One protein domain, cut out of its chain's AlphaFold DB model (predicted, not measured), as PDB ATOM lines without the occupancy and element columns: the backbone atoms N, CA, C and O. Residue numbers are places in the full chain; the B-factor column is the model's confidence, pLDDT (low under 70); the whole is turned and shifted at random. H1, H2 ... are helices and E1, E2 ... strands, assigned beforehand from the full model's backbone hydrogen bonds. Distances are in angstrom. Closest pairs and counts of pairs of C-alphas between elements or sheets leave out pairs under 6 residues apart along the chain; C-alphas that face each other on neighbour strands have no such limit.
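Overview. This is residues 30 to 41 and 52 to 101 of the 101 residues of an uncharacterized protein of candidate division SR1 bacterium (UniProt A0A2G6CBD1). A small antiparallel sheet, E2-E1-E3, has a long loop, residues 59 to 70, swinging out from E2 to the short helix H1, and a longer helix, H2, past the end of E3; residues 63 to 72, of which 71 and 72 belong to H1, and residues 94 to 101 stick out. The 62 printed residues include E1, E2, H1, E3 and H2 in that order; the class is mixed. The whole is loose, radius of gyration of the C-alphas 13.3 A, spanning 32 by 28 by 24 A.

Arrangement. Inner strand E1, residues 32 to 37, is antiparallel to E2, residues 54 to 58, at 151 degrees, with N 34 and O 57 2.9 A apart. E1 is antiparallel to E3, residues 77 to 83, at 156 degrees, with N 33 and O 82 2.9 A apart. The sheet is only just strongly twisted, its C-alphas up to 4.2 A off the best plane. E2, H1, residues 71 to 74, and E3 form a split strand-helix-strand unit, same-way strands with E1 between, its crossover right-handed. H2, residues 86 to 100, is apart from H1; neither is on the sheet. Every O i to N i+4 pair in H2 is within hydrogen-bond range; H1 is too short for one.

Along the chain. E1 begins at C-alpha 32 (22.459, 144.172, 146.148) and measures 15.7 A, E3 14.7 A. H2, 21.3 A, ends at C-alpha 100 (13.019, 163.563, 151.299).

Size, cuts and confidence. Residues 42 to 51 are not printed; C-alphas 41 and 52 are 12.0 A apart. The E2 to H1 link is long, 12 residues. pLDDT is under 70 at residues 38 to 41, 52 to 53, 63 to 76 and 100 to 101.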
ATOM      1  N   MET A  30      22.226 147.111 141.276       83.44
ATOM      2  CA  MET A  30      21.109 147.591 142.092       83.44
ATOM      3  C   MET A  30      20.460 146.433 142.857       83.44
ATOM      4  O   MET A  30      20.509 145.285 142.417       83.44
ATOM      5  N   ARG A  31      19.835 146.759 143.993       88.44
ATOM      6  CA  ARG A  31      19.214 145.818 144.944       88.44
ATOM      7  C   ARG A  31      20.190 144.910 145.694       88.44
ATOM      8  O   ARG A  31      19.763 144.164 146.568       88.44
ATOM      9  N   GLU A  32      21.481 144.934 145.379       88.31
ATOM     10  CA  GLU A  32      22.459 144.172 146.148       88.31
ATOM     11  C   GLU A  32      22.711 144.835 147.501       88.31
ATOM     12  O   GLU A  32      22.801 146.060 147.606       88.31
ATOM     13  N   ILE A  33      22.855 144.002 148.527       86.19
ATOM     14  CA  ILE A  33      23.231 144.412 149.874       86.19
ATOM     15  C   ILE A  33      24.677 143.986 150.092       86.19
ATOM     16  O   ILE A  33      25.026 142.818 149.895       86.19
ATOM     17  N   TRP A  34      25.511 144.930 150.503       85.50
ATOM     18  CA  TRP A  34      26.942 144.727 150.687       85.50
ATOM     19  C   TRP A  34      27.390 145.182 152.069       85.50
ATOM     20  O   TRP A  34      26.962 146.238 152.526       85.50
ATOM     21  N   TYR A  35      28.306 144.451 152.701       81.75
ATOM     22  CA  TYR A  35      29.076 145.019 153.803       81.75
ATOM     23  C   TYR A  35      30.135 145.956 153.237       81.75
ATOM     24  O   TYR A  35      30.957 145.567 152.399       81.75
ATOM     25  N   VAL A  36      30.115 147.195 153.716       78.50
ATOM     26  CA  VAL A  36      31.043 148.243 153.309       78.50
ATOM     27  C   VAL A  36      31.859 148.705 154.512       78.50
ATOM     28  O   VAL A  36      31.302 148.978 155.574       78.50
ATOM     29  N   SER A  37      33.177 148.816 154.336       74.25
ATOM     30  CA  SER A  37      34.075 149.509 155.260       74.25
ATOM     31  C   SER A  37      33.971 151.012 155.022       74.25
ATOM     32  O   SER A  37      34.511 151.584 154.064       74.25
ATOM     33  N   LEU A  38      33.246 151.678 155.909       63.00
ATOM     34  CA  LEU A  38      33.212 153.131 155.971       63.00
ATOM     35  C   LEU A  38      34.437 153.561 156.788       63.00
ATOM     36  O   LEU A  38      34.350 153.745 157.992       63.00
ATOM     37  N   GLY A  39      35.609 153.581 156.142       57.06
ATOM     38  CA  GLY A  39      36.894 153.886 156.786       57.06
ATOM     39  C   GLY A  39      36.851 155.110 157.712       57.06
ATOM     40  O   GLY A  39      36.164 156.072 157.386       57.06
ATOM     41  N   ASN A  40      37.594 155.000 158.824       46.75
ATOM     42  CA  ASN A  40      37.737 155.902 159.973       46.75
ATOM     43  C   ASN A  40      36.790 157.104 160.025       46.75
ATOM     44  O   ASN A  40      36.964 158.090 159.307       46.75
ATOM     45  N   ASN A  41      35.868 157.039 160.988       46.25
ATOM     46  CA  ASN A  41      35.204 158.198 161.566       46.25
ATOM     47  C   ASN A  41      36.236 159.308 161.815       46.25
ATOM     48  O   ASN A  41      37.080 159.190 162.701       46.25
ATOM     49  N   ASP A  52      35.974 146.454 162.920       58.25
ATOM     50  CA  ASP A  52      35.801 146.255 161.481       58.25
ATOM     51  C   ASP A  52      34.969 147.343 160.777       58.25
ATOM     52  O   ASP A  52      34.967 147.380 159.547       58.25
ATOM     53  N   TYR A  53      34.285 148.239 161.507       63.69
ATOM     54  CA  TYR A  53      33.477 149.352 160.956       63.69
ATOM     55  C   TYR A  53      32.619 148.976 159.723       63.69
ATOM     56  O   TYR A  53      32.408 149.786 158.813       63.69
ATOM     57  N   LYS A  54      32.138 147.726 159.665       70.25
ATOM     58  CA  LYS A  54      31.344 147.210 158.547       70.25
ATOM     59  C   LYS A  54      29.901 147.629 158.740       70.25
ATOM     60  O   LYS A  54      29.310 147.356 159.782       70.25
ATOM     61  N   ARG A  55      29.314 148.247 157.719       78.19
ATOM     62  CA  ARG A  55      27.873 148.519 157.684       78.19
ATOM     63  C   ARG A  55      27.244 147.860 156.461       78.19
ATOM     64  O   ARG A  55      27.859 147.903 155.393       78.19
ATOM     65  N   PRO A  56      26.060 147.238 156.596       82.12
ATOM     66  CA  PRO A  56      25.308 146.787 155.440       82.12
ATOM     67  C   PRO A  56      24.797 148.016 154.678       82.12
ATOM     68  O   PRO A  56      24.224 148.932 155.264       82.12
ATOM     69  N   VAL A  57      25.027 148.048 153.371       84.44
ATOM     70  CA  VAL A  57      24.618 149.129 152.473       84.44
ATOM     71  C   VAL A  57      23.823 148.531 151.321       84.44
ATOM     72  O   VAL A  57      24.279 147.593 150.663       84.44
ATOM     73  N   LEU A  58      22.639 149.091 151.067       86.44
ATOM     74  CA  LEU A  58      21.805 148.757 149.915       86.44
ATOM     75  C   LEU A  58      22.200 149.619 148.712       86.44
ATOM     76  O   LEU A  58      22.242 150.848 148.786       86.44
ATOM     77  N   VAL A  59      22.446 148.978 147.574       85.44
ATOM     78  CA  VAL A  59      22.768 149.677 146.328       85.44
ATOM     79  C   VAL A  59      21.480 150.169 145.669       85.44
ATOM     80  O   VAL A  59      20.769 149.414 145.002       85.44
ATOM     81  N   LEU A  60      21.199 151.464 145.827       82.38
ATOM     82  CA  LEU A  60      20.005 152.107 145.265       82.38
ATOM     83  C   LEU A  60      20.166 152.506 143.795       82.38
ATOM     84  O   LEU A  60      19.213 152.418 143.025       82.38
ATOM     85  N   LYS A  61      21.357 152.955 143.385       78.50
ATOM     86  CA  LYS A  61      21.615 153.424 142.018       78.50
ATOM     87  C   LYS A  61      23.089 153.296 141.658       78.50
ATOM     88  O   LYS A  61      23.965 153.612 142.456       78.50
ATOM     89  N   LYS A  62      23.359 152.892 140.416       72.56
ATOM     90  CA  LYS A  62      24.703 152.910 139.833       72.56
ATOM     91  C   LYS A  62      24.941 154.248 139.131       72.56
ATOM     92  O   LYS A  62      24.281 154.557 138.142       72.56
ATOM     93  N   LEU A  63      25.881 155.040 139.639       63.84
ATOM     94  CA  LEU A  63      26.269 156.317 139.038       63.84
ATOM     95  C   LEU A  63      27.337 156.077 137.958       63.84
ATOM     96  O   LEU A  63      28.525 156.062 138.251       63.84
ATOM     97  N   GLY A  64      26.897 155.855 136.716       56.94
ATOM     98  CA  GLY A  64      27.759 155.796 135.528       56.94
ATOM     99  C   GLY A  64      28.633 154.539 135.394       56.94
ATOM    100  O   GLY A  64      29.102 153.942 136.360       56.94
ATOM    101  N   ILE A  65      28.866 154.109 134.153       49.88
ATOM    102  CA  ILE A  65      29.870 153.093 133.815       49.88
ATOM    103  C   ILE A  65      31.134 153.855 133.431       49.88
ATOM    104  O   ILE A  65      31.479 153.954 132.260       49.88
ATOM    105  N   THR A  66      31.844 154.424 134.403       44.75
ATOM    106  CA  THR A  66      33.268 154.631 134.160       44.75
ATOM    107  C   THR A  66      33.922 153.284 134.419       44.75
ATOM    108  O   THR A  66      33.895 152.746 135.526       44.75
ATOM    109  N   SER A  67      34.480 152.693 133.364       51.12
ATOM    110  CA  SER A  67      35.298 151.468 133.394       51.12
ATOM    111  C   SER A  67      36.395 151.502 134.469       51.12
ATOM    112  O   SER A  67      36.903 150.459 134.881       51.12
ATOM    113  N   GLN A  68      36.696 152.700 134.971       48.00
ATOM    114  CA  GLN A  68      37.403 152.969 136.207       48.00
ATOM    115  C   GLN A  68      36.402 153.321 137.325       48.00
ATOM    116  O   GLN A  68      35.968 154.469 137.438       48.00
ATOM    117  N   PRO A  69      36.035 152.371 138.192       51.12
ATOM    118  CA  PRO A  69      35.634 152.737 139.539       51.12
ATOM    119  C   PRO A  69      36.843 153.418 140.161       51.12
ATOM    120  O   PRO A  69      37.939 152.846 140.121       51.12
ATOM    121  N   LYS A  70      36.672 154.628 140.704       51.59
ATOM    122  CA  LYS A  70      37.720 155.255 141.514       51.59
ATOM    123  C   LYS A  70      38.205 154.185 142.489       51.59
ATOM    124  O   LYS A  70      37.409 153.625 143.239       51.59
ATOM    125  N   ALA A  71      39.490 153.833 142.418       45.62
ATOM    126  CA  ALA A  71      40.071 152.687 143.127       45.62
ATOM    127  C   ALA A  71      39.861 152.738 144.658       45.62
ATOM    128  O   ALA A  71      40.082 151.747 145.351       45.62
ATOM    129  N   ILE A  72      39.417 153.892 145.159       46.56
ATOM    130  CA  ILE A  72      39.028 154.182 146.533       46.56
ATOM    131  C   ILE A  72      37.710 153.484 146.914       46.56
ATOM    132  O   ILE A  72      37.651 152.885 147.982       46.56
ATOM    133  N   ASP A  73      36.687 153.478 146.052       61.62
ATOM    134  CA  ASP A  73      35.350 152.993 146.434       61.62
ATOM    135  C   ASP A  73      35.245 151.467 146.402       61.62
ATOM    136  O   ASP A  73      34.604 150.872 147.261       61.62
ATOM    137  N   LYS A  74      35.953 150.789 145.487       56.88
ATOM    138  CA  LYS A  74      35.948 149.314 145.417       56.88
ATOM    139  C   LYS A  74      36.579 148.629 146.621       56.88
ATOM    140  O   LYS A  74      36.118 147.561 146.998       56.88
ATOM    141  N   LYS A  75      37.617 149.227 147.212       62.00
ATOM    142  CA  LYS A  75      38.272 148.684 148.413       62.00
ATOM    143  C   LYS A  75      37.366 148.736 149.645       62.00
ATOM    144  O   LYS A  75      37.675 148.093 150.639       62.00
ATOM    145  N   ARG A  76      36.271 149.502 149.582       68.25
ATOM    146  CA  ARG A  76      35.308 149.623 150.676       68.25
ATOM    147  C   ARG A  76      34.257 148.519 150.646       68.25
ATOM    148  O   ARG A  76      33.783 148.162 151.710       68.25
ATOM    149  N   PHE A  77      33.914 147.952 149.488       72.75
ATOM    150  CA  PHE A  77      32.975 146.827 149.401       72.75
ATOM    151  C   PHE A  77      33.695 145.520 149.736       72.75
ATOM    152  O   PHE A  77      34.617 145.122 149.026       72.75
ATOM    153  N   ILE A  78      33.280 144.869 150.819       75.81
ATOM    154  CA  ILE A  78      33.958 143.686 151.358       75.81
ATOM    155  C   ILE A  78      33.282 142.419 150.843       75.81
ATOM    156  O   ILE A  78      33.895 141.624 150.135       75.81
ATOM    157  N   GLU A  79      32.000 142.252 151.158       81.50
ATOM    158  CA  GLU A  79      31.245 141.046 150.829       81.50
ATOM    159  C   GLU A  79      29.798 141.371 150.462       81.50
ATOM    160  O   GLU A  79      29.179 142.282 151.020       81.50
ATOM    161  N   LYS A  80      29.268 140.618 149.495       82.69
ATOM    162  CA  LYS A  80      27.858 140.664 149.124       82.69
ATOM    163  C   LYS A  80      27.088 139.789 150.099       82.69
ATOM    164  O   LYS A  80      27.312 138.584 150.141       82.69
ATOM    165  N   ILE A  81      26.173 140.404 150.832       84.88
ATOM    166  CA  ILE A  81      25.342 139.738 151.836       84.88
ATOM    167  C   ILE A  81      24.116 139.121 151.166       84.88
ATOM    168  O   ILE A  81      23.698 138.019 151.502       84.88
ATOM    169  N   GLY A  82      23.536 139.824 150.191       86.38
ATOM    170  CA  GLY A  82      22.298 139.376 149.573       86.38
ATOM    171  C   GLY A  82      21.817 140.262 148.438       86.38
ATOM    172  O   GLY A  82      22.494 141.194 147.997       86.38
ATOM    173  N   ILE A  83      20.632 139.924 147.947       89.12
ATOM    174  CA  ILE A  83      19.896 140.693 146.951       89.12
ATOM    175  C   ILE A  83      18.501 140.890 147.515       89.12
ATOM    176  O   ILE A  83      17.846 139.921 147.890       89.12
ATOM    177  N   LEU A  84      18.062 142.137 147.564       90.56
ATOM    178  CA  LEU A  84      16.713 142.463 147.972       90.56
ATOM    179  C   LEU A  84      15.718 142.067 146.872       90.56
ATOM    180  O   LEU A  84      16.013 142.184 145.670       90.56
ATOM    181  N   SER A  85      14.543 141.595 147.296       91.62
ATOM    182  CA  SER A  85      13.430 141.327 146.392       91.62
ATOM    183  C   SER A  85      12.996 142.621 145.693       91.62
ATOM    184  O   SER A  85      13.252 143.732 146.163       91.62
ATOM    185  N   GLU A  86      12.371 142.489 144.530       90.56
ATOM    186  CA  GLU A  86      11.916 143.655 143.776       90.56
ATOM    187  C   GLU A  86      10.784 144.400 144.493       90.56
ATOM    188  O   GLU A  86      10.789 145.627 144.522       90.56
ATOM    189  N   THR A  87       9.877 143.671 145.149       92.50
ATOM    190  CA  THR A  87       8.773 144.250 145.926       92.50
ATOM    191  C   THR A  87       9.288 145.086 147.090       92.50
ATOM    192  O   THR A  87       8.876 146.234 147.248       92.50
ATOM    193  N   ASP A  88      10.239 144.555 147.860       91.81
ATOM    194  CA  ASP A  88      10.786 145.259 149.022       91.81
ATOM    195  C   ASP A  88      11.630 146.458 148.585       91.81
ATOM    196  O   ASP A  88      11.606 147.515 149.213       91.81
ATOM    197  N   PHE A  89      12.350 146.326 147.467       91.44
ATOM    198  CA  PHE A  89      13.148 147.414 146.913       91.44
ATOM    199  C   PHE A  89      12.292 148.609 146.485       91.44
ATOM    200  O   PHE A  89      12.664 149.754 146.750       91.44
ATOM    201  N   GLU A  90      11.144 148.361 145.854       91.38
ATOM    202  CA  GLU A  90      10.215 149.429 145.485       91.38
ATOM    203  C   GLU A  90       9.533 150.054 146.710       91.38
ATOM    204  O   GLU A  90       9.348 151.271 146.738       91.38
ATOM    205  N   THR A  91       9.232 149.272 147.753       93.25
ATOM    206  CA  THR A  91       8.738 149.812 149.033       93.25
ATOM    207  C   THR A  91       9.753 150.767 149.660       93.25
ATOM    208  O   THR A  91       9.422 151.922 149.923       93.25
ATOM    209  N   ILE A  92      11.016 150.347 149.786       89.56
ATOM    210  CA  ILE A  92      12.085 151.184 150.351       89.56
ATOM    211  C   ILE A  92      12.305 152.448 149.517       89.56
ATOM    212  O   ILE A  92      12.500 153.529 150.065       89.56
ATOM    213  N   LYS A  93      12.265 152.353 148.183       88.50
ATOM    214  CA  LYS A  93      12.363 153.544 147.327       88.50
ATOM    215  C   LYS A  93      11.238 154.535 147.588       88.50
ATOM    216  O   LYS A  93      11.507 155.732 147.631       88.50
ATOM    217  N   LYS A  94       9.999 154.056 147.726       89.88
ATOM    218  CA  LYS A  94       8.845 154.915 148.011       89.88
ATOM    219  C   LYS A  94       9.000 155.609 149.358       89.88
ATOM    220  O   LYS A  94       8.813 156.816 149.418       89.88
ATOM    221  N   GLU A  95       9.401 154.873 150.392       91.19
ATOM    222  CA  GLU A  95       9.661 155.434 151.722       91.19
ATOM    223  C   GLU A  95      10.785 156.474 151.698       91.19
ATOM    224  O   GLU A  95      10.646 157.549 152.272       91.19
ATOM    225  N   LEU A  96      11.876 156.205 150.972       86.06
ATOM    226  CA  LEU A  96      12.962 157.169 150.802       86.06
ATOM    227  C   LEU A  96      12.496 158.429 150.071       86.06
ATOM    228  O   LEU A  96      12.832 159.526 150.491       86.06
ATOM    229  N   ILE A  97      11.718 158.312 148.996       83.12
ATOM    230  CA  ILE A  97      11.196 159.493 148.295       83.12
ATOM    231  C   ILE A  97      10.266 160.286 149.221       83.12
ATOM    232  O   ILE A  97      10.413 161.498 149.314       83.12
ATOM    233  N   ALA A  98       9.374 159.611 149.949       84.94
ATOM    234  CA  ALA A  98       8.440 160.241 150.881       84.94
ATOM    235  C   ALA A  98       9.110 160.887 152.107       84.94
ATOM    236  O   ALA A  98       8.506 161.727 152.756       84.94
ATOM    237  N   PHE A  99      10.332 160.483 152.458       84.62
ATOM    238  CA  PHE A  99      11.088 161.096 153.553       84.62
ATOM    239  C   PHE A  99      11.839 162.366 153.120       84.62
ATOM    240  O   PHE A  99      12.114 163.235 153.942       84.62
ATOM    241  N   TRP A 100      12.218 162.458 151.842       67.00
ATOM    242  CA  TRP A 100      13.019 163.563 151.299       67.00
ATOM    243  C   TRP A 100      12.184 164.657 150.604       67.00
ATOM    244  O   TRP A 100      12.748 165.702 150.272       67.00
ATOM    245  N   PHE A 101      10.884 164.432 150.391       51.38
ATOM    246  CA  PHE A 101       9.902 165.388 149.863       51.38
ATOM    247  C   PHE A 101       8.784 165.614 150.877       51.38
ATOM    248  O   PHE A 101       8.371 166.785 151.025       51.38
TER     249      PHE A 101